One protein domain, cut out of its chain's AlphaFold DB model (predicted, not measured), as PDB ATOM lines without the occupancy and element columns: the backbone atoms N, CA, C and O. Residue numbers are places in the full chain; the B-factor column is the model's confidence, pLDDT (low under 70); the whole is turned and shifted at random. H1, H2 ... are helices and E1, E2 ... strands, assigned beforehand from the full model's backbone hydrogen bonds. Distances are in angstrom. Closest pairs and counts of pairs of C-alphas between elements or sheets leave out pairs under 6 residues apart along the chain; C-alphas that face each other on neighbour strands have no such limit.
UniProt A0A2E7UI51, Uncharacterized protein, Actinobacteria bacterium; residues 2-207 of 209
ATOM      1  N   ARG A   2     -54.699  36.536  19.913       62.31
ATOM      2  CA  ARG A   2     -53.328  36.593  19.350       62.31
ATOM      3  C   ARG A   2     -52.231  36.076  20.297       62.31
ATOM      4  O   ARG A   2     -51.376  35.326  19.859       62.31
ATOM      5  N   ILE A   3     -52.296  36.407  21.589       72.62
ATOM      6  CA  ILE A   3     -51.303  35.956  22.588       72.62
ATOM      7  C   ILE A   3     -51.394  34.440  22.837       72.62
ATOM      8  O   ILE A   3     -50.370  33.782  22.964       72.62
ATOM      9  N   LEU A   4     -52.607  33.873  22.828       72.81
ATOM     10  CA  LEU A   4     -52.822  32.430  22.986       72.81
ATOM     11  C   LEU A   4     -52.258  31.643  21.788       72.81
ATOM     12  O   LEU A   4     -51.639  30.604  21.972       72.81
ATOM     13  N   LEU A   5     -52.424  32.180  20.573       70.69
ATOM     14  CA  LEU A   5     -51.844  31.627  19.344       70.69
ATOM     15  C   LEU A   5     -50.311  31.667  19.361       70.69
ATOM     16  O   LEU A   5     -49.680  30.689  18.986       70.69
ATOM     17  N   ILE A   6     -49.711  32.757  19.848       75.62
ATOM     18  CA  ILE A   6     -48.248  32.874  19.972       75.62
ATOM     19  C   ILE A   6     -47.705  31.877  21.008       75.62
ATOM     20  O   ILE A   6     -46.683  31.245  20.758       75.62
ATOM     21  N   LEU A   7     -48.404  31.684  22.133       74.31
ATOM     22  CA  LEU A   7     -48.008  30.712  23.158       74.31
ATOM     23  C   LEU A   7     -48.095  29.263  22.647       74.31
ATOM     24  O   LEU A   7     -47.220  28.454  22.944       74.31
ATOM     25  N   LEU A   8     -49.119  28.953  21.843       69.88
ATOM     26  CA  LEU A   8     -49.297  27.639  21.218       69.88
ATOM     27  C   LEU A   8     -48.191  27.347  20.188       69.88
ATOM     28  O   LEU A   8     -47.670  26.239  20.144       69.88
ATOM     29  N   ILE A   9     -47.792  28.359  19.408       69.75
ATOM     30  CA  ILE A   9     -46.686  28.254  18.447       69.75
ATOM     31  C   ILE A   9     -45.353  28.063  19.187       69.75
ATOM     32  O   ILE A   9     -44.576  27.194  18.805       69.75
ATOM     33  N   LEU A  10     -45.114  28.785  20.290       66.69
ATOM     34  CA  LEU A  10     -43.909  28.605  21.112       66.69
ATOM     35  C   LEU A  10     -43.800  27.200  21.732       66.69
ATOM     36  O   LEU A  10     -42.698  26.672  21.841       66.69
ATOM     37  N   LEU A  11     -44.925  26.575  22.090       64.44
ATOM     38  CA  LEU A  11     -44.959  25.200  22.602       64.44
ATOM     39  C   LEU A  11     -44.601  24.152  21.537       64.44
ATOM     40  O   LEU A  11     -44.034  23.120  21.881       64.44
ATOM     41  N   THR A  12     -44.862  24.420  20.251       59.88
ATOM     42  CA  THR A  12     -44.494  23.489  19.167       59.88
ATOM     43  C   THR A  12     -42.999  23.487  18.833       59.88
ATOM     44  O   THR A  12     -42.483  22.463  18.401       59.88
ATOM     45  N   ILE A  13     -42.277  24.586  19.086       57.75
ATOM     46  CA  ILE A  13     -40.838  24.698  18.761       57.75
ATOM     47  C   ILE A  13     -39.939  23.968  19.771       57.75
ATOM     48  O   ILE A  13     -38.811  23.622  19.444       57.75
ATOM     49  N   PHE A  14     -40.431  23.707  20.988       55.78
ATOM     50  CA  PHE A  14     -39.708  22.936  22.011       55.78
ATOM     51  C   PHE A  14     -40.028  21.432  21.985       55.78
ATOM     52  O   PHE A  14     -39.465  20.678  22.775       55.78
ATOM     53  N   ALA A  15     -40.926  20.981  21.103       46.19
ATOM     54  CA  ALA A  15     -41.469  19.622  21.139       46.19
ATOM     55  C   ALA A  15     -40.679  18.575  20.332       46.19
ATOM     56  O   ALA A  15     -41.098  17.423  20.294       46.19
ATOM     57  N   CYS A  16     -39.550  18.918  19.705       49.22
ATOM     58  CA  CYS A  16     -38.748  17.928  18.985       49.22
ATOM     59  C   CYS A  16     -37.251  18.201  19.156       49.22
ATOM     60  O   CYS A  16     -36.629  18.910  18.374       49.22
ATOM     61  N   SER A  17     -36.689  17.651  20.229       41.59
ATOM     62  CA  SER A  17     -35.251  17.424  20.368       41.59
ATOM     63  C   SER A  17     -35.029  15.914  20.412       41.59
ATOM     64  O   SER A  17     -34.484  15.383  21.378       41.59
ATOM     65  N   GLU A  18     -35.497  15.197  19.389       46.41
ATOM     66  CA  GLU A  18     -34.862  13.922  19.076       46.41
ATOM     67  C   GLU A  18     -33.474  14.274  18.546       46.41
ATOM     68  O   GLU A  18     -33.334  14.938  17.521       46.41
ATOM     69  N   THR A  19     -32.434  13.903  19.285       50.00
ATOM     70  CA  THR A  19     -31.092  13.808  18.715       50.00
ATOM     71  C   THR A  19     -31.191  12.873  17.517       50.00
ATOM     72  O   THR A  19     -31.302  11.659  17.697       50.00
ATOM     73  N   GLU A  20     -31.223  13.437  16.308       53.62
ATOM     74  CA  GLU A  20     -31.202  12.664  15.074       53.62
ATOM     75  C   GLU A  20     -29.936  11.806  15.087       53.62
ATOM     76  O   GLU A  20     -28.813  12.306  15.001       53.62
ATOM     77  N   ARG A  21     -30.115  10.492  15.257       64.38
ATOM     78  CA  ARG A  21     -29.020   9.535  15.112       64.38
ATOM     79  C   ARG A  21     -28.551   9.602  13.666       64.38
ATOM     80  O   ARG A  21     -29.377   9.548  12.755       64.38
ATOM     81  N   ILE A  22     -27.240   9.717  13.466       70.50
ATOM     82  CA  ILE A  22     -26.641   9.773  12.131       70.50
ATOM     83  C   ILE A  22     -27.038   8.497  11.390       70.50
ATOM     84  O   ILE A  22     -26.597   7.400  11.729       70.50
ATOM     85  N   GLN A  23     -27.911   8.642  10.397       77.12
ATOM     86  CA  GLN A  23     -28.311   7.528   9.555       77.12
ATOM     87  C   GLN A  23     -27.182   7.261   8.567       77.12
ATOM     88  O   GLN A  23     -26.783   8.149   7.814       77.12
ATOM     89  N   VAL A  24     -26.669   6.036   8.582       88.69
ATOM     90  CA  VAL A  24     -25.669   5.573   7.621       88.69
ATOM     91  C   VAL A  24     -26.284   4.520   6.713       88.69
ATOM     92  O   VAL A  24     -27.115   3.725   7.152       88.69
ATOM     93  N   ASP A  25     -25.846   4.493   5.457       92.19
ATOM     94  CA  ASP A  25     -26.282   3.508   4.460       92.19
ATOM     95  C   ASP A  25     -25.265   2.375   4.251       92.19
ATOM     96  O   ASP A  25     -25.358   1.600   3.300       92.19
ATOM     97  N   THR A  26     -24.289   2.260   5.154       93.69
ATOM     98  CA  THR A  26     -23.261   1.218   5.117       93.69
ATOM     99  C   THR A  26     -23.883  -0.174   5.240       93.69
ATOM    100  O   THR A  26     -24.753  -0.421   6.080       93.69
ATOM    101  N   VAL A  27     -23.418  -1.098   4.400       95.50
ATOM    102  CA  VAL A  27     -23.823  -2.506   4.423       95.50
ATOM    103  C   VAL A  27     -22.704  -3.320   5.055       95.50
ATOM    104  O   VAL A  27     -21.657  -3.524   4.448       95.50
ATOM    105  N   TYR A  28     -22.953  -3.790   6.269       96.00
ATOM    106  CA  TYR A  28     -22.067  -4.643   7.041       96.00
ATOM    107  C   TYR A  28     -22.339  -6.125   6.768       96.00
ATOM    108  O   TYR A  28     -23.470  -6.551   6.488       96.00
ATOM    109  N   SER A  29     -21.282  -6.916   6.883       95.88
ATOM    110  CA  SER A  29     -21.275  -8.373   6.882       95.88
ATOM    111  C   SER A  29     -21.343  -8.926   8.310       95.88
ATOM    112  O   SER A  29     -21.245  -8.192   9.294       95.88
ATOM    113  N   ILE A  30     -21.509 -10.244   8.450       93.88
ATOM    114  CA  ILE A  30     -21.426 -10.878   9.772       93.88
ATOM    115  C   ILE A  30     -19.994 -10.864  10.329       93.88
ATOM    116  O   ILE A  30     -19.814 -10.827  11.543       93.88
ATOM    117  N   ASP A  31     -18.982 -10.838   9.460       95.56
ATOM    118  CA  ASP A  31     -17.580 -10.780   9.875       95.56
ATOM    119  C   ASP A  31     -17.258  -9.435  10.540       95.56
ATOM    120  O   ASP A  31     -16.520  -9.404  11.521       95.56
ATOM    121  N   ASP A  32     -17.902  -8.348  10.103       96.12
ATOM    122  CA  ASP A  32     -17.789  -7.026  10.735       96.12
ATOM    123  C   ASP A  32     -18.366  -7.027  12.161       96.12
ATOM    124  O   ASP A  32     -17.791  -6.453  13.085       96.12
ATOM    125  N   VAL A  33     -19.472  -7.750  12.372       94.25
ATOM    126  CA  VAL A  33     -20.093  -7.942  13.698       94.25
ATOM    127  C   VAL A  33     -19.166  -8.732  14.629       94.25
ATOM    128  O   VAL A  33     -19.058  -8.424  15.819       94.25
ATOM    129  N   LEU A  34     -18.474  -9.743  14.099       94.94
ATOM    130  CA  LEU A  34     -17.470 -10.502  14.847       94.94
ATOM    131  C   LEU A  34     -16.232  -9.646  15.151       94.94
ATOM    132  O   LEU A  34     -15.715  -9.703  16.269       94.94
ATOM    133  N   ALA A  35     -15.789  -8.825  14.194       95.38
ATOM    134  CA  ALA A  35     -14.665  -7.903  14.347       95.38
ATOM    135  C   ALA A  35     -14.927  -6.834  15.423       95.38
ATOM    136  O   ALA A  35     -14.014  -6.507  16.181       95.38
ATOM    137  N   ALA A  36     -16.182  -6.393  15.583       94.19
ATOM    138  CA  ALA A  36     -16.608  -5.508  16.674       94.19
ATOM    139  C   ALA A  36     -16.512  -6.148  18.080       94.19
ATOM    140  O   ALA A  36     -16.704  -5.479  19.099       94.19
ATOM    141  N   GLY A  37     -16.201  -7.448  18.161       94.12
ATOM    142  CA  GLY A  37     -15.959  -8.170  19.410       94.12
ATOM    143  C   GLY A  37     -17.169  -8.933  19.951       94.12
ATOM    144  O   GLY A  37     -17.111  -9.456  21.070       94.12
ATOM    145  N   ILE A  38     -18.258  -9.035  19.181       96.31
ATOM    146  CA  ILE A  38     -19.444  -9.797  19.584       96.31
ATOM    147  C   ILE A  38     -19.160 -11.293  19.462       96.31
ATOM    148  O   ILE A  38     -18.908 -11.836  18.387       96.31
ATOM    149  N   LYS A  39     -19.266 -12.002  20.587       96.25
ATOM    150  CA  LYS A  39     -19.113 -13.459  20.648       96.25
ATOM    151  C   LYS A  39     -20.445 -14.126  20.329       96.25
ATOM    152  O   LYS A  39     -21.191 -14.475  21.248       96.25
ATOM    153  N   VAL A  40     -20.735 -14.284  19.040       95.56
ATOM    154  CA  VAL A  40     -21.946 -14.951  18.538       95.56
ATOM    155  C   VAL A  40     -22.063 -16.364  19.123       95.56
ATOM    156  O   VAL A  40     -21.079 -17.105  19.198       95.56
ATOM    157  N   LYS A  41     -23.264 -16.719  19.591       94.50
ATOM    158  CA  LYS A  41     -23.560 -18.018  20.205       94.50
ATOM    159  C   LYS A  41     -24.441 -18.882  19.331       94.50
ATOM    160  O   LYS A  41     -24.042 -19.996  19.034       94.50
ATOM    161  N   ASN A  42     -25.617 -18.383  18.974       95.06
ATOM    162  CA  ASN A  42     -26.616 -19.117  18.210       95.06
ATOM    163  C   ASN A  42     -27.488 -18.142  17.421       95.06
ATOM    164  O   ASN A  42     -27.485 -16.933  17.669       95.06
ATOM    165  N   ASP A  43     -28.274 -18.705  16.514       96.06
ATOM    166  CA  ASP A  43     -29.307 -17.978  15.796       96.06
ATOM    167  C   ASP A  43     -30.521 -17.713  16.700       96.06
ATOM    168  O   ASP A  43     -30.781 -18.443  17.669       96.06
ATOM    169  N   LEU A  44     -31.240 -16.636  16.398       94.88
ATOM    170  CA  LEU A  44     -32.592 -16.420  16.897       94.88
ATOM    171  C   LEU A  44     -33.531 -17.403  16.189       94.88
ATOM    172  O   LEU A  44     -33.378 -17.685  15.003       94.88
ATOM    173  N   LYS A  45     -34.488 -17.960  16.928       94.62
ATOM    174  CA  LYS A  45     -35.479 -18.907  16.397       94.62
ATOM    175  C   LYS A  45     -36.574 -18.209  15.602       94.62
ATOM    176  O   LYS A  45     -37.217 -18.842  14.773       94.62
ATOM    177  N   THR A  46     -36.829 -16.941  15.905       92.56
ATOM    178  CA  THR A  46     -37.782 -16.107  15.180       92.56
ATOM    179  C   THR A  46     -37.295 -15.899  13.756       92.56
ATOM    180  O   THR A  46     -36.179 -15.433  13.534       92.56
ATOM    181  N   GLU A  47     -38.150 -16.203  12.786       92.94
ATOM    182  CA  GLU A  47     -37.893 -15.855  11.394       92.94
ATOM    183  C   GLU A  47     -38.261 -14.389  11.161       92.94
ATOM    184  O   GLU A  47     -39.419 -13.985  11.298       92.94
ATOM    185  N   PHE A  48     -37.265 -13.582  10.806       94.88
ATOM    186  CA  PHE A  48     -37.452 -12.168  10.506       94.88
ATOM    187  C   PHE A  48     -37.596 -11.975   8.990       94.88
ATOM    188  O   PHE A  48     -36.700 -12.377   8.239       94.88
ATOM    189  N   PRO A  49     -38.682 -11.347   8.504       93.50
ATOM    190  CA  PRO A  49     -38.892 -11.150   7.075       93.50
ATOM    191  C   PRO A  49     -37.725 -10.403   6.427       93.50
ATOM    192  O   PRO A  49     -37.368  -9.318   6.875       93.50
ATOM    193  N   GLN A  50     -37.161 -10.969   5.357       94.19
ATOM    194  CA  GLN A  50     -36.034 -10.407   4.596       94.19
ATOM    195  C   GLN A  50     -34.722 -10.233   5.381       94.19
ATOM    196  O   GLN A  50     -33.776  -9.662   4.841       94.19
ATOM    197  N   ALA A  51     -34.622 -10.723   6.619       94.69
ATOM    198  CA  ALA A  51     -33.343 -10.758   7.312       94.69
ATOM    199  C   ALA A  51     -32.432 -11.801   6.658       94.69
ATOM    200  O   ALA A  51     -32.867 -12.894   6.299       94.69
ATOM    201  N   THR A  52     -31.159 -11.457   6.492       94.62
ATOM    202  CA  THR A  52     -30.141 -12.396   6.006       94.62
ATOM    203  C   THR A  52     -29.549 -13.208   7.151       94.62
ATOM    204  O   THR A  52     -29.290 -14.393   6.989       94.62
ATOM    205  N   ASP A  53     -29.377 -12.582   8.316       94.75
ATOM    206  CA  ASP A  53     -28.934 -13.245   9.539       94.75
ATOM    207  C   ASP A  53     -29.702 -12.693  10.735       94.75
ATOM    208  O   ASP A  53     -29.985 -11.498  10.809       94.75
ATOM    209  N   ALA A  54     -29.980 -13.552  11.708       96.75
ATOM    210  CA  ALA A  54     -30.507 -13.152  13.003       96.75
ATOM    211  C   ALA A  54     -29.820 -13.988  14.078       96.75
ATOM    212  O   ALA A  54     -30.090 -15.180  14.216       96.75
ATOM    213  N   LYS A  55     -28.883 -13.380  14.805       97.12
ATOM    214  CA  LYS A  55     -28.017 -14.082  15.758       97.12
ATOM    215  C   LYS A  55     -27.991 -13.371  17.094       97.12
ATOM    216  O   LYS A  55     -28.234 -12.174  17.177       97.12
ATOM    217  N   TRP A  56     -27.654 -14.096  18.148       97.25
ATOM    218  CA  TRP A  56     -27.401 -13.517  19.460       97.25
ATOM    219  C   TRP A  56     -26.071 -14.005  20.020       97.25
ATOM    220  O   TRP A  56     -25.565 -15.080  19.680       97.25
ATOM    221  N   GLY A  57     -25.474 -13.187  20.875       96.25
ATOM    222  CA  GLY A  57     -24.159 -13.428  21.440       96.25
ATOM    223  C   GLY A  57     -23.897 -12.569  22.663       96.25
ATOM    224  O   GLY A  57     -24.812 -11.984  23.235       96.25
ATOM    225  N   PHE A  58     -22.630 -12.502  23.061       96.06
ATOM    226  CA  PHE A  58     -22.203 -11.705  24.209       96.06
ATOM    227  C   PHE A  58     -21.118 -10.704  23.837       96.06
ATOM    228  O   PHE A  58     -20.150 -11.060  23.163       96.06
ATOM    229  N   ILE A  59     -21.237  -9.495  24.373       95.56
ATOM    230  CA  ILE A  59     -20.189  -8.474  24.383       95.56
ATOM    231  C   ILE A  59     -20.193  -7.791  25.751       95.56
ATOM    232  O   ILE A  59     -21.252  -7.548  26.322       95.56
ATOM    233  N   ASP A  60     -19.011  -7.601  26.336       91.00
ATOM    234  CA  ASP A  60     -18.826  -6.991  27.663       91.00
ATOM    235  C   ASP A  60     -19.747  -7.564  28.762       91.00
ATOM    236  O   ASP A  60     -20.274  -6.858  29.618       91.00
ATOM    237  N   SER A  61     -19.914  -8.893  28.756       88.75
ATOM    238  CA  SER A  61     -20.767  -9.658  29.687       88.75
ATOM    239  C   SER A  61     -22.274  -9.386  29.586       88.75
ATOM    240  O   SER A  61     -23.021  -9.794  30.475       88.75
ATOM    241  N   ARG A  62     -22.730  -8.743  28.509       90.19
ATOM    242  CA  ARG A  62     -24.144  -8.502  28.204       90.19
ATOM    243  C   ARG A  62     -24.562  -9.292  26.978       90.19
ATOM    244  O   ARG A  62     -23.771  -9.440  26.043       90.19
ATOM    245  N   GLU A  63     -25.788  -9.807  26.988       94.31
ATOM    246  CA  GLU A  63     -26.343 -10.429  25.793       94.31
ATOM    247  C   GLU A  63     -26.783  -9.360  24.783       94.31
ATOM    248  O   GLU A  63     -27.447  -8.381  25.134       94.31
ATOM    249  N   VAL A  64     -26.401  -9.553  23.521       96.38
ATOM    250  CA  VAL A  64     -26.793  -8.699  22.395       96.38
ATOM    251  C   VAL A  64     -27.294  -9.583  21.261       96.38
ATOM    252  O   VAL A  64     -26.654 -10.582  20.921       96.38
ATOM    253  N   ALA A  65     -28.422  -9.206  20.664       97.38
ATOM    254  CA  ALA A  65     -28.874  -9.766  19.395       97.38
ATOM    255  C   ALA A  65     -28.566  -8.817  18.242       97.38
ATOM    256  O   ALA A  65     -28.652  -7.602  18.388       97.38
ATOM    257  N   VAL A  66     -28.227  -9.398  17.096       97.62
ATOM    258  CA  VAL A  66     -27.956  -8.699  15.847       97.62
ATOM    259  C   VAL A  66     -28.827  -9.306  14.759       97.62
ATOM    260  O   VAL A  66     -28.746 -10.505  14.484       97.62
ATOM    261  N   ILE A  67     -29.653  -8.470  14.139       97.75
ATOM    262  CA  ILE A  67     -30.442  -8.821  12.959       97.75
ATOM    263  C   ILE A  67     -29.865  -8.036  11.787       97.75
ATOM    264  O   ILE A  67     -29.781  -6.809  11.831       97.75
ATOM    265  N   ARG A  68     -29.435  -8.747  10.750       97.31
ATOM    266  CA  ARG A  68     -28.808  -8.177   9.562       97.31
ATOM    267  C   ARG A  68     -29.760  -8.253   8.386       97.31
ATOM    268  O   ARG A  68     -30.267  -9.324   8.058       97.31
ATOM    269  N   TYR A  69     -29.930  -7.126   7.715       97.44
ATOM    270  CA  TYR A  69     -30.730  -7.009   6.506       97.44
ATOM    271  C   TYR A  69     -29.843  -6.810   5.266       97.44
ATOM    272  O   TYR A  69     -28.663  -6.470   5.391       97.44
ATOM    273  N   PRO A  70     -30.382  -7.009   4.052       96.19
ATOM    274  CA  PRO A  70     -29.645  -6.761   2.816       96.19
ATOM    275  C   PRO A  70     -29.249  -5.291   2.630       96.19
ATOM    276  O   PRO A  70     -28.192  -5.012   2.073       96.19
ATOM    277  N   THR A  71     -30.083  -4.354   3.091       96.19
ATOM    278  CA  THR A  71     -29.867  -2.908   2.928       96.19
ATOM    279  C   THR A  71     -30.238  -2.136   4.193       96.19
ATOM    280  O   THR A  71     -31.015  -2.610   5.028       96.19
ATOM    281  N   ALA A  72     -29.704  -0.917   4.315       95.44
ATOM    282  CA  ALA A  72     -30.015  -0.017   5.422       95.44
ATOM    283  C   ALA A  72     -31.487   0.424   5.449       95.44
ATOM    284  O   ALA A  72     -32.071   0.588   6.516       95.44
ATOM    285  N   GLU A  73     -32.123   0.567   4.287       94.62
ATOM    286  CA  GLU A  73     -33.543   0.921   4.189       94.62
ATOM    287  C   GLU A  73     -34.452  -0.177   4.764       94.62
ATOM    288  O   GLU A  73     -35.381   0.106   5.524       94.62
ATOM    289  N   ILE A  74     -34.152  -1.447   4.463       95.75
ATOM    290  CA  ILE A  74     -34.906  -2.581   5.008       95.75
ATOM    291  C   ILE A  74     -34.694  -2.669   6.526       95.75
ATOM    292  O   ILE A  74     -35.653  -2.875   7.271       95.75
ATOM    293  N   ALA A  75     -33.468  -2.444   7.009       95.75
ATOM    294  CA  ALA A  75     -33.192  -2.400   8.445       95.75
ATOM    295  C   ALA A  75     -33.977  -1.280   9.151       95.75
ATOM    296  O   ALA A  75     -34.559  -1.507  10.209       95.75
ATOM    297  N   ARG A  76     -34.073  -0.090   8.549       94.25
ATOM    298  CA  ARG A  76     -34.823   1.050   9.105       94.25
ATOM    299  C   ARG A  76     -36.340   0.848   9.119       94.25
ATOM    300  O   ARG A  76     -37.020   1.471   9.926       94.25
ATOM    301  N   THR A  77     -36.872  -0.016   8.261       95.31
ATOM    302  CA  THR A  77     -38.318  -0.265   8.147       95.31
ATOM    303  C   THR A  77     -38.718  -1.578   8.821       95.31
ATOM    304  O   THR A  77     -39.299  -1.585   9.912       95.31
ATOM    305  N   LEU A  78     -38.372  -2.709   8.203       95.62
ATOM    306  CA  LEU A  78     -38.667  -4.045   8.720       95.62
ATOM    307  C   LEU A  78     -37.850  -4.351   9.972       95.62
ATOM    308  O   LEU A  78     -38.386  -4.917  10.922       95.62
ATOM    309  N   GLY A  79     -36.584  -3.936  10.001       94.62
ATOM    310  CA  GLY A  79     -35.727  -4.119  11.168       94.62
ATOM    311  C   GLY A  79     -36.188  -3.328  12.388       94.62
ATOM    312  O   GLY A  79     -36.222  -3.883  13.484       94.62
ATOM    313  N   ALA A  80     -36.640  -2.084  12.208       95.25
ATOM    314  CA  ALA A  80     -37.246  -1.301  13.285       95.25
ATOM    315  C   ALA A  80     -38.494  -1.984  13.852       95.25
ATOM    316  O   ALA A  80     -38.641  -2.092  15.067       95.25
ATOM    317  N   THR A  81     -39.354  -2.507  12.976       95.88
ATOM    318  CA  THR A  81     -40.556  -3.244  13.390       95.88
ATOM    319  C   THR A  81     -40.184  -4.511  14.162       95.88
ATOM    320  O   THR A  81     -40.689  -4.738  15.259       95.88
ATOM    321  N   ALA A  82     -39.249  -5.307  13.641       95.25
ATOM    322  CA  ALA A  82     -38.751  -6.504  14.314       95.25
ATOM    323  C   ALA A  82     -38.166  -6.181  15.697       95.25
ATOM    324  O   ALA A  82     -38.437  -6.881  16.671       95.25
ATOM    325  N   ALA A  83     -37.400  -5.095  15.803       95.19
ATOM    326  CA  ALA A  83     -36.807  -4.663  17.060       95.19
ATOM    327  C   ALA A  83     -37.856  -4.224  18.085       95.19
ATOM    328  O   ALA A  83     -37.789  -4.630  19.246       95.19
ATOM    329  N   GLN A  84     -38.855  -3.447  17.655       94.50
ATOM    330  CA  GLN A  84     -39.986  -3.047  18.494       94.50
ATOM    331  C   GLN A  84     -40.750  -4.267  19.013       94.50
ATOM    332  O   GLN A  84     -41.087  -4.329  20.191       94.50
ATOM    333  N   GLU A  85     -40.970  -5.271  18.165       94.88
ATOM    334  CA  GLU A  85     -41.639  -6.513  18.555       94.88
ATOM    335  C   GLU A  85     -40.825  -7.324  19.572       94.88
ATOM    336  O   GLU A  85     -41.403  -7.854  20.520       94.88
ATOM    337  N   GLN A  86     -39.496  -7.394  19.422       94.00
ATOM    338  CA  GLN A  86     -38.621  -8.113  20.359       94.00
ATOM    339  C   GLN A  86     -38.406  -7.382  21.692       94.00
ATOM    340  O   GLN A  86     -38.113  -8.028  22.697       94.00
ATOM    341  N   THR A  87     -38.556  -6.059  21.714       90.50
ATOM    342  CA  THR A  87     -38.409  -5.219  22.919       90.50
ATOM    343  C   THR A  87     -39.750  -4.878  23.574       90.50
ATOM    344  O   THR A  87     -39.787  -4.202  24.603       90.50
ATOM    345  N   GLN A  88     -40.864  -5.367  23.020       87.62
ATOM    346  CA  GLN A  88     -42.203  -4.982  23.450       87.62
ATOM    347  C   GLN A  88     -42.482  -5.389  24.900       87.62
ATOM    348  O   GLN A  88     -42.708  -6.564  25.211       87.62
ATOM    349  N   PHE A  89     -42.556  -4.389  25.773       84.50
ATOM    350  CA  PHE A  89     -43.048  -4.520  27.137       84.50
ATOM    351  C   PHE A  89     -44.557  -4.243  27.180       84.50
ATOM    352  O   PHE A  89     -45.032  -3.280  26.579       84.50
ATOM    353  N   ILE A  90     -45.310  -5.077  27.894       83.50
ATOM    354  CA  ILE A  90     -46.761  -4.921  28.078       83.50
ATOM    355  C   ILE A  90     -47.059  -4.808  29.574       83.50
ATOM    356  O   ILE A  90     -46.425  -5.471  30.396       83.50
ATOM    357  N   GLU A  91     -48.028  -3.966  29.936       73.94
ATOM    358  CA  GLU A  91     -48.513  -3.882  31.312       73.94
ATOM    359  C   GLU A  91     -49.137  -5.208  31.767       73.94
ATOM    360  O   GLU A  91     -49.829  -5.901  31.020       73.94
ATOM    361  N   ILE A  92     -48.890  -5.574  33.022       69.12
ATOM    362  CA  ILE A  92     -49.316  -6.864  33.560       69.12
ATOM    363  C   ILE A  92     -50.798  -6.780  33.909       69.12
ATOM    364  O   ILE A  92     -51.159  -6.389  35.017       69.12
ATOM    365  N   VAL A  93     -51.650  -7.158  32.963       63.53
ATOM    366  CA  VAL A  93     -53.094  -7.267  33.205       63.53
ATOM    367  C   VAL A  93     -53.442  -8.673  33.708       63.53
ATOM    368  O   VAL A  93     -54.228  -8.820  34.639       63.53
ATOM    369  N   GLU A  94     -52.796  -9.715  33.167       53.75
ATOM    370  CA  GLU A  94     -53.052 -11.113  33.531       53.75
ATOM    371  C   GLU A  94     -51.754 -11.954  33.558       53.75
ATOM    372  O   GLU A  94     -50.876 -11.825  32.707       53.75
ATOM    373  N   LYS A  95     -51.637 -12.868  34.532       61.19
ATOM    374  CA  LYS A  95     -50.659 -13.984  34.560       61.19
ATOM    375  C   LYS A  95     -49.155 -13.644  34.590       61.19
ATOM    376  O   LYS A  95     -48.361 -14.456  34.122       61.19
ATOM    377  N   ASN A  96     -48.723 -12.539  35.205       71.69
ATOM    378  CA  ASN A  96     -47.288 -12.244  35.416       71.69
ATOM    379  C   ASN A  96     -46.445 -12.161  34.118       71.69
ATOM    380  O   ASN A  96     -45.215 -12.258  34.158       71.69
ATOM    381  N   ILE A  97     -47.091 -11.988  32.963       78.31
ATOM    382  CA  ILE A  97     -46.447 -11.825  31.657       78.31
ATOM    383  C   ILE A  97     -46.430 -10.332  31.336       78.31
ATOM    384  O   ILE A  97     -47.467  -9.679  31.375       78.31
ATOM    385  N   ALA A  98     -45.246  -9.806  31.043       82.56
ATOM    386  CA  ALA A  98     -45.001  -8.397  30.747       82.56
ATOM    387  C   ALA A  98     -44.300  -8.208  29.389       82.56
ATOM    388  O   ALA A  98     -43.601  -7.221  29.176       82.56
ATOM    389  N   HIS A  99     -44.423  -9.183  28.486       84.00
ATOM    390  CA  HIS A  99     -43.794  -9.161  27.167       84.00
ATOM    391  C   HIS A  99     -44.823  -9.333  26.050       84.00
ATOM    392  O   HIS A  99     -45.861  -9.971  26.240       84.00
ATOM    393  N   GLY A 100     -44.502  -8.796  24.873       85.62
ATOM    394  CA  GLY A 100     -45.266  -8.993  23.648       85.62
ATOM    395  C   GLY A 100     -45.343 -10.455  23.195       85.62
ATOM    396  O   GLY A 100     -44.470 -11.261  23.536       85.62
ATOM    397  N   PRO A 101     -46.353 -10.824  22.386       89.19
ATOM    398  CA  PRO A 101     -46.530 -12.196  21.906       89.19
ATOM    399  C   PRO A 101     -45.408 -12.658  20.967       89.19
ATOM    400  O   PRO A 101     -45.187 -13.856  20.827       89.19
ATOM    401  N   LYS A 102     -44.709 -11.715  20.326       91.88
ATOM    402  CA  LYS A 102     -43.632 -11.982  19.364       91.88
ATOM    403  C   LYS A 102     -42.232 -11.967  19.982       91.88
ATOM    404  O   LYS A 102     -41.265 -12.245  19.281       91.88
ATOM    405  N   VAL A 103     -42.114 -11.657  21.272       90.94
ATOM    406  CA  VAL A 103     -40.831 -11.625  21.980       90.94
ATOM    407  C   VAL A 103     -40.292 -13.045  22.124       90.94
ATOM    408  O   VAL A 103     -40.913 -13.890  22.769       90.94
ATOM    409  N   GLU A 104     -39.114 -13.305  21.563       91.94
ATOM    410  CA  GLU A 104     -38.487 -14.624  21.625       91.94
ATOM    411  C   GLU A 104     -37.786 -14.866  22.960       91.94
ATOM    412  O   GLU A 104     -38.012 -15.872  23.640       91.94
ATOM    413  N   LYS A 105     -36.891 -13.946  23.332       90.50
ATOM    414  CA  LYS A 105     -36.055 -14.092  24.521       90.50
ATOM    415  C   LYS A 105     -36.662 -13.315  25.668       90.50
ATOM    416  O   LYS A 105     -36.874 -12.110  25.587       90.50
ATOM    417  N   THR A 106     -36.904 -14.024  26.762       88.56
ATOM    418  CA  THR A 106     -37.513 -13.456  27.959       88.56
ATOM    419  C   THR A 106     -36.646 -13.696  29.184       88.56
ATOM    420  O   THR A 106     -35.907 -14.679  29.267       88.56
ATOM    421  N   LYS A 107     -36.744 -12.793  30.158       83.69
ATOM    422  CA  LYS A 107     -36.061 -12.888  31.446       83.69
ATOM    423  C   LYS A 107     -37.083 -12.836  32.570       83.69
ATOM    424  O   LYS A 107     -38.007 -12.025  32.559       83.69
ATOM    425  N   CYS A 108     -36.906 -13.701  33.562       77.56
ATOM    426  CA  CYS A 108     -37.667 -13.613  34.800       77.56
ATOM    427  C   CYS A 108     -37.101 -12.490  35.672       77.56
ATOM    428  O   CYS A 108     -35.899 -12.461  35.925       77.56
ATOM    429  N   ARG A 109     -37.950 -11.585  36.156       72.94
ATOM    430  CA  ARG A 109     -37.600 -10.519  37.107       72.94
ATOM    431  C   ARG A 109     -38.500 -10.586  38.343       72.94
ATOM    432  O   ARG A 109     -39.550 -11.224  38.328       72.94
ATOM    433  N   GLY A 110     -38.073  -9.955  39.439       60.09
ATOM    434  CA  GLY A 110     -38.908  -9.797  40.637       60.09
ATOM    435  C   GLY A 110     -38.836 -10.923  41.678       60.09
ATOM    436  O   GLY A 110     -39.451 -10.793  42.734       60.09
ATOM    437  N   LEU A 111     -38.050 -11.990  41.470       52.59
ATOM    438  CA  LEU A 111     -37.709 -12.896  42.574       52.59
ATOM    439  C   LEU A 111     -36.579 -12.273  43.409       52.59
ATOM    440  O   LEU A 111     -35.548 -11.882  42.861       52.59
ATOM    441  N   LYS A 112     -36.719 -12.261  44.746       47.47
ATOM    442  CA  LYS A 112     -35.645 -11.874  45.694       47.47
ATOM    443  C   LYS A 112     -34.317 -12.632  45.469       47.47
ATOM    444  O   LYS A 112     -33.312 -12.206  46.031       47.47
ATOM    445  N   SER A 113     -34.316 -13.718  44.686       44.91
ATOM    446  CA  SER A 113     -33.156 -14.547  44.335       44.91
ATOM    447  C   SER A 113     -32.396 -14.112  43.078       44.91
ATOM    448  O   SER A 113     -31.301 -14.610  42.867       44.91
ATOM    449  N   ASN A 114     -32.906 -13.182  42.261       43.69
ATOM    450  CA  ASN A 114     -32.163 -12.666  41.099       43.69
ATOM    451  C   ASN A 114     -31.140 -11.584  41.485       43.69
ATOM    452  O   ASN A 114     -30.769 -10.760  40.652       43.69
ATOM    453  N   ARG A 115     -30.702 -11.563  42.750       42.16
ATOM    454  CA  ARG A 115     -29.547 -10.764  43.151       42.16
ATOM    455  C   ARG A 115     -28.310 -11.431  42.582       42.16
ATOM    456  O   ARG A 115     -28.104 -12.627  42.804       42.16
ATOM    457  N   TYR A 116     -27.474 -10.666  41.897       38.72
ATOM    458  CA  TYR A 116     -26.132 -11.132  41.570       38.72
ATOM    459  C   TYR A 116     -25.422 -11.398  42.910       38.72
ATOM    460  O   TYR A 116     -25.231 -10.484  43.708       38.72
ATOM    461  N   GLY A 117     -25.154 -12.669  43.227       40.94
ATOM    462  CA  GLY A 117     -24.620 -13.084  44.533       40.94
ATOM    463  C   GLY A 117     -25.622 -13.711  45.513       40.94
ATOM    464  O   GLY A 117     -25.225 -14.067  46.624       40.94
ATOM    465  N   PHE A 118     -26.891 -13.930  45.138       37.19
ATOM    466  CA  PHE A 118     -27.675 -14.956  45.827       37.19
ATOM    467  C   PHE A 118     -27.156 -16.309  45.364       37.19
ATOM    468  O   PHE A 118     -27.427 -16.758  44.254       37.19
ATOM    469  N   ASN A 119     -26.364 -16.943  46.226       39.25
ATOM    470  CA  ASN A 119     -26.039 -18.349  46.102       39.25
ATOM    471  C   ASN A 119     -27.347 -19.092  45.811       39.25
ATOM    472  O   ASN A 119     -28.189 -19.214  46.706       39.25
ATOM    473  N   ASN A 120     -27.508 -19.614  44.593       45.53
ATOM    474  CA  ASN A 120     -28.301 -20.813  44.386       45.53
ATOM    475  C   ASN A 120     -27.598 -21.886  45.217       45.53
ATOM    476  O   ASN A 120     -26.808 -22.671  44.701       45.53
ATOM    477  N   LYS A 121     -27.787 -21.860  46.544       42.81
ATOM    478  CA  LYS A 121     -27.460 -22.999  47.378       42.81
ATOM    479  C   LYS A 121     -28.256 -24.117  46.734       42.81
ATOM    480  O   LYS A 121     -29.485 -24.062  46.735       42.81
ATOM    481  N   MET A 122     -27.563 -25.078  46.124       43.94
ATOM    482  CA  MET A 122     -28.153 -26.386  45.911       43.94
ATOM    483  C   MET A 122     -28.645 -26.807  47.289       43.94
ATOM    484  O   MET A 122     -27.846 -27.124  48.170       43.94
ATOM    485  N   ASN A 123     -29.950 -26.694  47.517       42.56
ATOM    486  CA  ASN A 123     -30.564 -27.196  48.725       42.56
ATOM    487  C   ASN A 123     -30.611 -28.707  48.551       42.56
ATOM    488  O   ASN A 123     -31.627 -29.270  48.154       42.56
ATOM    489  N   PHE A 124     -29.476 -29.358  48.799       44.41
ATOM    490  CA  PHE A 124     -29.448 -30.790  49.010       44.41
ATOM    491  C   PHE A 124     -30.299 -31.054  50.247       44.41
ATOM    492  O   PHE A 124     -29.878 -30.799  51.374       44.41
ATOM    493  N   LYS A 125     -31.525 -31.537  50.044       45.38
ATOM    494  CA  LYS A 125     -32.235 -32.236  51.109       45.38
ATOM    495  C   LYS A 125     -31.544 -33.580  51.268       45.38
ATOM    496  O   LYS A 125     -31.902 -34.554  50.616       45.38
ATOM    497  N   THR A 126     -30.508 -33.619  52.097       40.44
ATOM    498  CA  THR A 126     -29.999 -34.888  52.608       40.44
ATOM    499  C   THR A 126     -31.103 -35.488  53.464       40.44
ATOM    500  O   THR A 126     -31.511 -34.884  54.459       40.44
ATOM    501  N   ASN A 127     -31.621 -36.646  53.064       42.62
ATOM    502  CA  ASN A 127     -32.463 -37.444  53.945       42.62
ATOM    503  C   ASN A 127     -31.652 -37.718  55.232       42.62
ATOM    504  O   ASN A 127     -30.459 -38.015  55.121       42.62
ATOM    505  N   PRO A 128     -32.226 -37.592  56.440       42.53
ATOM    506  CA  PRO A 128     -31.461 -37.625  57.689       42.53
ATOM    507  C   PRO A 128     -30.880 -39.009  58.040       42.53
ATOM    508  O   PRO A 128     -30.281 -39.161  59.098       42.53
ATOM    509  N   GLU A 129     -31.000 -40.008  57.164       47.25
ATOM    510  CA  GLU A 129     -30.434 -41.350  57.357       47.25
ATOM    511  C   GLU A 129     -28.965 -41.492  56.921       47.25
ATOM    512  O   GLU A 129     -28.420 -42.592  56.927       47.25
ATOM    513  N   ILE A 130     -28.283 -40.401  56.564       46.56
ATOM    514  CA  ILE A 130     -26.846 -40.441  56.269       46.56
ATOM    515  C   ILE A 130     -26.097 -39.990  57.521       46.56
ATOM    516  O   ILE A 130     -25.952 -38.797  57.789       46.56
ATOM    517  N   GLY A 131     -25.657 -40.972  58.312       40.09
ATOM    518  CA  GLY A 131     -24.802 -40.770  59.476       40.09
ATOM    519  C   GLY A 131     -23.631 -39.846  59.141       40.09
ATOM    520  O   GLY A 131     -22.883 -40.083  58.194       40.09
ATOM    521  N   LEU A 132     -23.512 -38.770  59.920       48.72
ATOM    522  CA  LEU A 132     -22.458 -37.758  59.865       48.72
ATOM    523  C   LEU A 132     -21.083 -38.382  60.134       48.72
ATOM    524  O   LEU A 132     -20.544 -38.307  61.235       48.72
ATOM    525  N   GLY A 133     -20.514 -38.999  59.110       38.62
ATOM    526  CA  GLY A 133     -19.204 -39.619  59.154       38.62
ATOM    527  C   GLY A 133     -18.502 -39.434  57.825       38.62
ATOM    528  O   GLY A 133     -18.352 -40.391  57.080       38.62
ATOM    529  N   ASN A 134     -18.017 -38.211  57.596       43.75
ATOM    530  CA  ASN A 134     -17.028 -37.861  56.573       43.75
ATOM    531  C   ASN A 134     -17.573 -37.811  55.134       43.75
ATOM    532  O   ASN A 134     -18.104 -38.788  54.636       43.75
ATOM    533  N   ILE A 135     -17.388 -36.674  54.452       45.47
ATOM    534  CA  ILE A 135     -16.794 -36.552  53.103       45.47
ATOM    535  C   ILE A 135     -16.842 -35.062  52.720       45.47
ATOM    536  O   ILE A 135     -17.830 -34.528  52.225       45.47
ATOM    537  N   LEU A 136     -15.721 -34.388  52.959       49.31
ATOM    538  CA  LEU A 136     -15.268 -33.248  52.173       49.31
ATOM    539  C   LEU A 136     -13.801 -33.523  51.867       49.31
ATOM    540  O   LEU A 136     -12.940 -33.279  52.704       49.31
ATOM    541  N   ILE A 137     -13.521 -34.052  50.678       45.94
ATOM    542  CA  ILE A 137     -12.189 -33.961  50.080       45.94
ATOM    543  C   ILE A 137     -12.396 -33.528  48.635       45.94
ATOM    544  O   ILE A 137     -12.720 -34.320  47.751       45.94
ATOM    545  N   LEU A 138     -12.261 -32.219  48.423       49.09
ATOM    546  CA  LEU A 138     -12.078 -31.657  47.098       49.09
ATOM    547  C   LEU A 138     -10.714 -32.110  46.584       49.09
ATOM    548  O   LEU A 138      -9.712 -32.003  47.285       49.09
ATOM    549  N   ASN A 139     -10.719 -32.511  45.319       42.56
ATOM    550  CA  ASN A 139      -9.575 -32.874  44.496       42.56
ATOM    551  C   ASN A 139      -9.211 -34.375  44.507       42.56
ATOM    552  O   ASN A 139      -8.473 -34.875  45.351       42.56
ATOM    553  N   LYS A 140      -9.651 -35.035  43.423       42.69
ATOM    554  CA  LYS A 140      -8.972 -36.152  42.744       42.69
ATOM    555  C   LYS A 140      -9.294 -37.615  43.093       42.69
ATOM    556  O   LYS A 140      -8.428 -38.451  42.862       42.69
ATOM    557  N   LEU A 141     -10.515 -37.985  43.494       40.31
ATOM    558  CA  LEU A 141     -10.906 -39.407  43.514       40.31
ATOM    559  C   LEU A 141     -12.326 -39.646  42.980       40.31
ATOM    560  O   LEU A 141     -13.271 -38.956  43.351       40.31
ATOM    561  N   LYS A 142     -12.437 -40.636  42.081       45.66
ATOM    562  CA  LYS A 142     -13.689 -41.245  41.610       45.66
ATOM    563  C   LYS A 142     -14.453 -41.765  42.824       45.66
ATOM    564  O   LYS A 142     -13.943 -42.639  43.521       45.66
ATOM    565  N   ILE A 143     -15.638 -41.229  43.084       41.28
ATOM    566  CA  ILE A 143     -16.413 -41.550  44.281       41.28
ATOM    567  C   ILE A 143     -17.852 -41.882  43.846       41.28
ATOM    568  O   ILE A 143     -18.645 -40.999  43.543       41.28
ATOM    569  N   PHE A 144     -18.089 -43.201  43.822       40.69
ATOM    570  CA  PHE A 144     -19.332 -43.988  43.862       40.69
ATOM    571  C   PHE A 144     -20.261 -44.084  42.630       40.69
ATOM    572  O   PHE A 144     -20.873 -43.121  42.185       40.69
ATOM    573  N   GLU A 145     -20.413 -45.335  42.166       41.38
ATOM    574  CA  GLU A 145     -21.345 -45.871  41.154       41.38
ATOM    575  C   GLU A 145     -22.768 -46.122  41.693       41.38
ATOM    576  O   GLU A 145     -23.482 -46.979  41.183       41.38
ATOM    577  N   ASN A 146     -23.217 -45.393  42.715       42.22
ATOM    578  CA  ASN A 146     -24.599 -45.527  43.179       42.22
ATOM    579  C   ASN A 146     -25.389 -44.309  42.718       42.22
ATOM    580  O   ASN A 146     -25.071 -43.183  43.098       42.22
ATOM    581  N   GLU A 147     -26.385 -44.566  41.869       42.72
ATOM    582  CA  GLU A 147     -27.286 -43.591  41.261       42.72
ATOM    583  C   GLU A 147     -27.796 -42.595  42.309       42.72
ATOM    584  O   GLU A 147     -28.687 -42.873  43.115       42.72
ATOM    585  N   ILE A 148     -27.195 -41.406  42.312       42.84
ATOM    586  CA  ILE A 148     -27.683 -40.283  43.097       42.84
ATOM    587  C   ILE A 148     -29.001 -39.873  42.439       42.84
ATOM    588  O   ILE A 148     -29.000 -39.186  41.418       42.84
ATOM    589  N   ASN A 149     -30.127 -40.297  43.012       34.31
ATOM    590  CA  ASN A 149     -31.446 -39.803  42.626       34.31
ATOM    591  C   ASN A 149     -31.578 -38.333  43.055       34.31
ATOM    592  O   ASN A 149     -32.129 -37.998  44.105       34.31
ATOM    593  N   LEU A 150     -31.017 -37.446  42.230       38.34
ATOM    594  CA  LEU A 150     -31.188 -36.002  42.303       38.34
ATOM    595  C   LEU A 150     -32.642 -35.682  41.953       38.34
ATOM    596  O   LEU A 150     -33.007 -35.540  40.788       38.34
ATOM    597  N   THR A 151     -33.495 -35.571  42.967       36.75
ATOM    598  CA  THR A 151     -34.822 -34.985  42.783       36.75
ATOM    599  C   THR A 151     -34.653 -33.474  42.640       36.75
ATOM    600  O   THR A 151     -34.448 -32.743  43.608       36.75
ATOM    601  N   PHE A 152     -34.671 -33.000  41.393       39.47
ATOM    602  CA  PHE A 152     -34.671 -31.575  41.088       39.47
ATOM    603  C   PHE A 152     -35.991 -30.977  41.576       39.47
ATOM    604  O   PHE A 152     -37.063 -31.306  41.074       39.47
ATOM    605  N   GLN A 153     -35.910 -30.120  42.591       45.44
ATOM    606  CA  GLN A 153     -37.044 -29.332  43.053       45.44
ATOM    607  C   GLN A 153     -37.551 -28.467  41.888       45.44
ATOM    608  O   GLN A 153     -36.744 -27.844  41.196       45.44
ATOM    609  N   GLU A 154     -38.869 -28.471  41.666       46.38
ATOM    610  CA  GLU A 154     -39.540 -27.731  40.592       46.38
ATOM    611  C   GLU A 154     -38.981 -26.308  40.463       46.38
ATOM    612  O   GLU A 154     -38.817 -25.593  41.458       46.38
ATOM    613  N   ALA A 155     -38.650 -25.919  39.228       52.34
ATOM    614  CA  ALA A 155     -38.076 -24.616  38.920       52.34
ATOM    615  C   ALA A 155     -38.921 -23.502  39.556       52.34
ATOM    616  O   ALA A 155     -40.142 -23.473  39.400       52.34
ATOM    617  N   ALA A 156     -38.267 -22.589  40.281       57.41
ATOM    618  CA  ALA A 156     -38.940 -21.485  40.956       57.41
ATOM    619  C   ALA A 156     -39.884 -20.746  39.988       57.41
ATOM    620  O   ALA A 156     -39.470 -20.315  38.909       57.41
ATOM    621  N   VAL A 157     -41.155 -20.607  40.381       64.62
ATOM    622  CA  VAL A 157     -42.188 -19.968  39.558       64.62
ATOM    623  C   VAL A 157     -41.786 -18.520  39.266       64.62
ATOM    624  O   VAL A 157     -41.528 -17.725  40.169       64.62
ATOM    625  N   CYS A 158     -41.718 -18.181  37.980       70.88
ATOM    626  CA  CYS A 158     -41.363 -16.851  37.497       70.88
ATOM    627  C   CYS A 158     -42.440 -15.829  37.900       70.88
ATOM    628  O   CYS A 158     -43.575 -15.913  37.434       70.88
ATOM    629  N   VAL A 159     -42.090 -14.865  38.759       71.81
ATOM    630  CA  VAL A 159     -43.035 -13.846  39.265       71.81
ATOM    631  C   VAL A 159     -43.353 -12.777  38.229       71.81
ATOM    632  O   VAL A 159     -44.448 -12.235  38.244       71.81
ATOM    633  N   ARG A 160     -42.421 -12.465  37.330       75.56
ATOM    634  CA  ARG A 160     -42.666 -11.564  36.206       75.56
ATOM    635  C   ARG A 160     -41.767 -11.952  35.047       75.56
ATOM    636  O   ARG A 160     -40.549 -11.985  35.216       75.56
ATOM    637  N   ARG A 161     -42.344 -12.269  33.892       80.88
ATOM    638  CA  ARG A 161     -41.591 -12.591  32.675       80.88
ATOM    639  C   ARG A 161     -41.630 -11.405  31.724       80.88
ATOM    640  O   ARG A 161     -42.704 -10.985  31.312       80.88
ATOM    641  N   GLU A 162     -40.462 -10.888  31.385       85.75
ATOM    642  CA  GLU A 162     -40.276  -9.690  30.559       85.75
ATOM    643  C   GLU A 162     -39.438  -9.988  29.325       85.75
ATOM    644  O   GLU A 162     -38.737 -11.003  29.324       85.75
ATOM    645  N   PRO A 163     -39.428  -9.095  28.322       87.75
ATOM    646  CA  PRO A 163     -38.425  -9.139  27.270       87.75
ATOM    647  C   PRO A 163     -37.012  -9.111  27.862       87.75
ATOM    648  O   PRO A 163     -36.732  -8.406  28.840       87.75
ATOM    649  N   LEU A 164     -36.121  -9.925  27.296       90.62
ATOM    650  CA  LEU A 164     -34.709  -9.905  27.667       90.62
ATOM    651  C   LEU A 164     -34.065  -8.589  27.223       90.62
ATOM    652  O   LEU A 164     -33.382  -7.947  28.019       90.62
ATOM    653  N   TYR A 165     -34.314  -8.205  25.973       92.62
ATOM    654  CA  TYR A 165     -33.847  -6.956  25.390       92.62
ATOM    655  C   TYR A 165     -34.806  -5.826  25.746       92.62
ATOM    656  O   TYR A 165     -36.018  -5.996  25.623       92.62
ATOM    657  N   SER A 166     -34.276  -4.687  26.189       89.75
ATOM    658  CA  SER A 166     -35.103  -3.516  26.513       89.75
ATOM    659  C   SER A 166     -35.128  -2.489  25.395       89.75
ATOM    660  O   SER A 166     -36.156  -1.862  25.176       89.75
ATOM    661  N   ASP A 167     -34.009  -2.331  24.692       93.38
ATOM    662  CA  ASP A 167     -33.806  -1.256  23.728       93.38
ATOM    663  C   ASP A 167     -32.994  -1.741  22.535       93.38
ATOM    664  O   ASP A 167     -32.360  -2.806  22.567       93.38
ATOM    665  N   PHE A 168     -33.008  -0.928  21.482       95.75
ATOM    666  CA  PHE A 168     -32.326  -1.235  20.242       95.75
ATOM    667  C   PHE A 168     -31.729  -0.006  19.554       95.75
ATOM    668  O   PHE A 168     -32.167   1.136  19.735       95.75
ATOM    669  N   VAL A 169     -30.727  -0.270  18.719       96.00
ATOM    670  CA  VAL A 169     -30.094   0.701  17.823       96.00
ATOM    671  C   VAL A 169     -30.052   0.106  16.421       96.00
ATOM    672  O   VAL A 169     -29.786  -1.081  16.247       96.00
ATOM    673  N   ILE A 170     -30.332   0.937  15.422       96.12
ATOM    674  CA  ILE A 170     -30.209   0.588  14.007       96.12
ATOM    675  C   ILE A 170     -29.019   1.364  13.463       96.12
ATOM    676  O   ILE A 170     -28.956   2.579  13.644       96.12
ATOM    677  N   HIS A 171     -28.097   0.666  12.810       95.44
ATOM    678  CA  HIS A 171     -26.907   1.257  12.206       95.44
ATOM    679  C   HIS A 171     -26.599   0.562  10.884       95.44
ATOM    680  O   HIS A 171     -26.349  -0.645  10.856       95.44
ATOM    681  N   GLY A 172     -26.654   1.305   9.778       95.19
ATOM    682  CA  GLY A 172     -26.538   0.711   8.450       95.19
ATOM    683  C   GLY A 172     -27.640  -0.316   8.208       95.19
ATOM    684  O   GLY A 172     -28.818  -0.069   8.467       95.19
ATOM    685  N   ASN A 173     -27.245  -1.498   7.746       97.00
ATOM    686  CA  ASN A 173     -28.115  -2.661   7.563       97.00
ATOM    687  C   ASN A 173     -28.268  -3.557   8.814       97.00
ATOM    688  O   ASN A 173     -28.803  -4.664   8.700       97.00
ATOM    689  N   LEU A 174     -27.788  -3.122   9.983       97.19
ATOM    690  CA  LEU A 174     -27.810  -3.893  11.225       97.19
ATOM    691  C   LEU A 174     -28.814  -3.328  12.229       97.19
ATOM    692  O   LEU A 174     -28.976  -2.117  12.376       97.19
ATOM    693  N   VAL A 175     -29.438  -4.233  12.974       97.50
ATOM    694  CA  VAL A 175     -30.284  -3.940  14.129       97.50
ATOM    695  C   VAL A 175     -29.685  -4.635  15.342       97.50
ATOM    696  O   VAL A 175     -29.607  -5.863  15.375       97.50
ATOM    697  N   PHE A 176     -29.288  -3.857  16.343       97.31
ATOM    698  CA  PHE A 176     -28.748  -4.348  17.606       97.31
ATOM    699  C   PHE A 176     -29.809  -4.268  18.700       97.31
ATOM    700  O   PHE A 176     -30.377  -3.201  18.919       97.31
ATOM    701  N   LEU A 177     -30.046  -5.368  19.414       96.88
ATOM    702  CA  LEU A 177     -30.925  -5.443  20.585       96.88
ATOM    703  C   LEU A 177     -30.070  -5.655  21.835       96.88
ATOM    704  O   LEU A 177     -29.260  -6.583  21.871       96.88
ATOM    705  N   GLY A 178     -30.246  -4.822  22.860       93.31
ATOM    706  CA  GLY A 178     -29.400  -4.828  24.055       93.31
ATOM    707  C   GLY A 178     -30.107  -5.362  25.294       93.31
ATOM    708  O   GLY A 178     -31.199  -4.907  25.642       93.31
ATOM    709  N   GLU A 179     -29.478  -6.307  25.998       91.31
ATOM    710  CA  GLU A 179     -29.895  -6.665  27.354       91.31
ATOM    711  C   GLU A 179     -29.516  -5.524  28.310       91.31
ATOM    712  O   GLU A 179     -28.328  -5.195  28.394       91.31
ATOM    713  N   PRO A 180     -30.456  -4.946  29.077       87.12
ATOM    714  CA  PRO A 180     -30.148  -3.916  30.058       87.12
ATOM    715  C   PRO A 180     -29.367  -4.490  31.249       87.12
ATOM    716  O   PRO A 180     -29.710  -5.552  31.784       87.12
ATOM    717  N   LEU A 181     -28.378  -3.752  31.754       81.88
ATOM    718  CA  LEU A 181     -27.761  -4.045  33.044       81.88
ATOM    719  C   LEU A 181     -28.800  -3.947  34.164       81.88
ATOM    720  O   LEU A 181     -29.593  -3.009  34.270       81.88
ATOM    721  N   MET A 182     -28.763  -4.930  35.057       67.62
ATOM    722  CA  MET A 182     -29.523  -4.878  36.298       67.62
ATOM    723  C   MET A 182     -28.691  -4.138  37.340       67.62
ATOM    724  O   MET A 182     -27.581  -4.562  37.659       67.62
ATOM    725  N   LYS A 183     -29.223  -3.044  37.892       53.78
ATOM    726  CA  LYS A 183     -28.625  -2.412  39.067       53.78
ATOM    727  C   LYS A 183     -29.310  -2.944  40.323       53.78
ATOM    728  O   LYS A 183     -30.464  -2.623  40.594       53.78
ATOM    729  N   ASP A 184     -28.577  -3.734  41.105       45.03
ATOM    730  CA  ASP A 184     -28.913  -4.002  42.502       45.03
ATOM    731  C   ASP A 184     -28.468  -2.790  43.334       45.03
ATOM    732  O   ASP A 184     -27.290  -2.632  43.642       45.03
ATOM    733  N   TYR A 185     -29.408  -1.931  43.721       37.50
ATOM    734  CA  TYR A 185     -29.229  -1.080  44.897       37.50
ATOM    735  C   TYR A 185     -30.391  -1.386  45.831       37.50
ATOM    736  O   TYR A 185     -31.539  -1.454  45.399       37.50
ATOM    737  N   GLY A 186     -30.062  -1.720  47.079       38.06
ATOM    738  CA  GLY A 186     -30.969  -2.348  48.034       38.06
ATOM    739  C   GLY A 186     -32.394  -1.788  48.010       38.06
ATOM    740  O   GLY A 186     -32.587  -0.581  47.996       38.06
ATOM    741  N   GLN A 187     -33.365  -2.708  48.085       33.44
ATOM    742  CA  GLN A 187     -34.820  -2.492  48.199       33.44
ATOM    743  C   GLN A 187     -35.649  -2.464  46.900       33.44
ATOM    744  O   GLN A 187     -36.868  -2.360  46.985       33.44
ATOM    745  N   GLY A 188     -35.068  -2.725  45.726       47.19
ATOM    746  CA  GLY A 188     -35.854  -3.028  44.522       47.19
ATOM    747  C   GLY A 188     -34.972  -3.231  43.296       47.19
ATOM    748  O   GLY A 188     -34.032  -2.475  43.089       47.19
ATOM    749  N   GLN A 189     -35.243  -4.260  42.490       51.84
ATOM    750  CA  GLN A 189     -34.541  -4.436  41.217       51.84
ATOM    751  C   GLN A 189     -34.990  -3.333  40.260       51.84
ATOM    752  O   GLN A 189     -36.142  -3.339  39.826       51.84
ATOM    753  N   MET A 190     -34.096  -2.401  39.933       54.62
ATOM    754  CA  MET A 190     -34.332  -1.421  38.877       54.62
ATOM    755  C   MET A 190     -33.511  -1.801  37.649       54.62
ATOM    756  O   MET A 190     -32.307  -2.064  37.725       54.62
ATOM    757  N   ILE A 191     -34.202  -1.892  36.517       63.00
ATOM    758  CA  ILE A 191     -33.584  -2.030  35.200       63.00
ATOM    759  C   ILE A 191     -32.840  -0.716  34.933       63.00
ATOM    760  O   ILE A 191     -33.318   0.347  35.339       63.00
ATOM    761  N   GLU A 192     -31.649  -0.768  34.332       72.56
ATOM    762  CA  GLU A 192     -31.001   0.466  33.890       72.56
ATOM    763  C   GLU A 192     -31.901   1.268  32.937       72.56
ATOM    764  O   GLU A 192     -32.803   0.724  32.304       72.56
ATOM    765  N   SER A 193     -31.682   2.582  32.871       78.56
ATOM    766  CA  SER A 193     -32.445   3.442  31.969       78.56
ATOM    767  C   SER A 193     -32.179   3.067  30.513       78.56
ATOM    768  O   SER A 193     -31.046   2.731  30.167       78.56
ATOM    769  N   ALA A 194     -33.199   3.218  29.663       84.19
ATOM    770  CA  ALA A 194     -33.096   3.033  28.215       84.19
ATOM    771  C   ALA A 194     -31.877   3.754  27.620       84.19
ATOM    772  O   ALA A 194     -31.104   3.172  26.868       84.19
ATOM    773  N   GLU A 195     -31.626   4.989  28.063       87.12
ATOM    774  CA  GLU A 195     -30.462   5.795  27.677       87.12
ATOM    775  C   GLU A 195     -29.117   5.070  27.875       87.12
ATOM    776  O   GLU A 195     -28.222   5.190  27.044       87.12
ATOM    777  N   LYS A 196     -28.961   4.277  28.943       89.25
ATOM    778  CA  LYS A 196     -27.717   3.535  29.210       89.25
ATOM    779  C   LYS A 196     -27.583   2.297  28.341       89.25
ATOM    780  O   LYS A 196     -26.480   2.010  27.883       89.25
ATOM    781  N   THR A 197     -28.683   1.584  28.109       90.56
ATOM    782  CA  THR A 197     -28.701   0.461  27.165       90.56
ATOM    783  C   THR A 197     -28.373   0.953  25.760       90.56
ATOM    784  O   THR A 197     -27.516   0.378  25.101       90.56
ATOM    785  N   ILE A 198     -28.995   2.052  25.331       92.56
ATOM    786  CA  ILE A 198     -28.762   2.684  24.030       92.56
ATOM    787  C   ILE A 198     -27.306   3.126  23.906       92.56
ATOM    788  O   ILE A 198     -26.650   2.734  22.949       92.56
ATOM    789  N   LYS A 199     -26.772   3.851  24.896       93.50
ATOM    790  CA  LYS A 199     -25.371   4.283  24.886       93.50
ATOM    791  C   LYS A 199     -24.405   3.103  24.771       93.50
ATOM    792  O   LYS A 199     -23.444   3.159  24.018       93.50
ATOM    793  N   PHE A 200     -24.670   2.015  25.490       94.25
ATOM    794  CA  PHE A 200     -23.879   0.795  25.352       94.25
ATOM    795  C   PHE A 200     -23.940   0.224  23.931       94.25
ATOM    796  O   PHE A 200     -22.918  -0.191  23.400       94.25
ATOM    797  N   LEU A 201     -25.118   0.199  23.303       95.12
ATOM    798  CA  LEU A 201     -25.245  -0.260  21.920       95.12
ATOM    799  C   LEU A 201     -24.510   0.665  20.940       95.12
ATOM    800  O   LEU A 201     -23.902   0.173  19.997       95.12
ATOM    801  N   GLU A 202     -24.511   1.975  21.176       94.62
ATOM    802  CA  GLU A 202     -23.734   2.945  20.394       94.62
ATOM    803  C   GLU A 202     -22.223   2.700  20.542       94.62
ATOM    804  O   GLU A 202     -21.520   2.612  19.541       94.62
ATOM    805  N   GLU A 203     -21.733   2.445  21.759       95.06
ATOM    806  CA  GLU A 203     -20.335   2.055  22.011       95.06
ATOM    807  C   GLU A 203     -19.950   0.729  21.326       95.06
ATOM    808  O   GLU A 203     -18.774   0.490  21.050       95.06
ATOM    809  N   VAL A 204     -20.913  -0.164  21.076       95.31
ATOM    810  CA  VAL A 204     -20.700  -1.388  20.286       95.31
ATOM    811  C   VAL A 204     -20.657  -1.068  18.793       95.31
ATOM    812  O   VAL A 204     -19.801  -1.593  18.085       95.31
ATOM    813  N   VAL A 205     -21.543  -0.192  18.317       94.88
ATOM    814  CA  VAL A 205     -21.576   0.274  16.924       94.88
ATOM    815  C   VAL A 205     -20.279   0.991  16.541       94.88
ATOM    816  O   VAL A 205     -19.763   0.758  15.455       94.88
ATOM    817  N   GLU A 206     -19.696   1.786  17.439       94.44
ATOM    818  CA  GLU A 206     -18.407   2.464  17.226       94.44
ATOM    819  C   GLU A 206     -17.217   1.503  17.043       94.44
ATOM    820  O   GLU A 206     -16.155   1.920  16.586       94.44
ATOM    821  N   ARG A 207     -17.374   0.216  17.390       95.44
ATOM    822  CA  ARG A 207     -16.350  -0.825  17.181       95.44
ATOM    823  C   ARG A 207     -16.462  -1.505  15.818       95.44
ATOM    824  O   ARG A 207     -15.616  -2.344  15.510       95.44
TER     825      ARG A 207
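Overview. This is residues 2 to 207 of the 209 residues of an uncharacterized protein of Actinobacteria bacterium (UniProt A0A2E7UI51). A strongly twisted sheet of five strands, with H3 over one face and H4 over the other, makes the core, and two thin pieces stick out from the body: residues 2 to 20, which include helix H1, and residues 126 to 149, the far part of a 50-residue loop. Two small hairpins, E4 with E5 and E8 with E9, lie beyond one end of the sheet's strands, while short H2 only grazes the sheet. The printed part has 206 residues, with four named helices and nine named strands in the order H1 H2 E1 E2 E3 H3 E4 E5 E6 E7 E8 E9 H4; the main sheet runs E1 - E2 - E3 - E7 - E6, all antiparallel. The class is mixed, helices and strands, with under half of the residues, 91 of 206, in named elements. The whole is loose and elongated, with a radius of gyration of the C-alphas of 23.8 A and spans of 90 by 47 by 28 A.

Arrangement. H1, residues 2 to 13, stands free and is not on the five-stranded sheet. After a long link comes H2, residues 30 to 35, which only grazes that sheet with its residues 30 to 34; its Leu 34 has its C-alpha 7.3 A from that of Val 40. E1, residues 39 to 43, E2, residues 53 to 59, and E3, residues 62 to 68, form a meander, each strand the antiparallel neighbour of the one before. Between E1 and E2, N 41 and O 56 are 2.8 A apart; between E2 and E3, N 57 and O 64 are 2.9 A apart. H3, residues 72 to 87, has a kink of 38 degrees near residue 79. E4, residues 106 to 109, and E5, residues 160 to 163, are a hairpin, with N 107 and O 162 at 2.8 A. E6, residues 167 to 171, and E7, residues 174 to 178, are a hairpin too, with N 176 and O 169 at 2.8 A. E7 is also the antiparallel neighbour of E3, with N 65 and O 177 at 3.0 A, and the edge strands are E1 and E6. H3 lies over E7 and E6 at a height over the sheet of 7.9 A and runs along the strands, at 12 degrees to E7 on the local plane; its closest C-alphas with E7 are those of Gly 79 and Val 175, 6.2 A. E8, residues 182 to 185, and E9, residues 188 to 191, are a hairpin with N 183 and O 190 at 3.2 A. H4, residues 194 to 205, is on the opposite face from H3, which gives three layers, helices on both faces of a sheet. Its height is 7.4 A; it lies over E7, slantwise to the strands at 45 degrees on the local plane, and only just not over E6, on which 2 of its C-alphas fall. The closest C-alphas of H4 and E7 are those of Thr 197 and Gly 178, 6.2 A. Every O i to N i+4 pair is within hydrogen-bond range in H1, H2 and H4; in H3, 11 of 12 are.

Along the chain. H1 begins at C-alpha 2, (-53.328, 36.593, 19.350), and measures 17.3 A from first to last C-alpha. E2 measures 17.9 A, E3 19.2 A and H3 20.1 A. H4 measures 16.4 A and ends at C-alpha 205, (-21.576, 0.274, 16.924).

Size, cuts and confidence. The C-alphas farthest apart are those of Arg 2 and Gly 133, 92.5 A. The printed part has no cut; the long links are H1 to H2, H3 to E4 and E4 to E5. Mean pLDDT of the printed part is 74.9, and 77 residues are under 70, among them residues 8 to 21, 110 to 157 and 182 to 191.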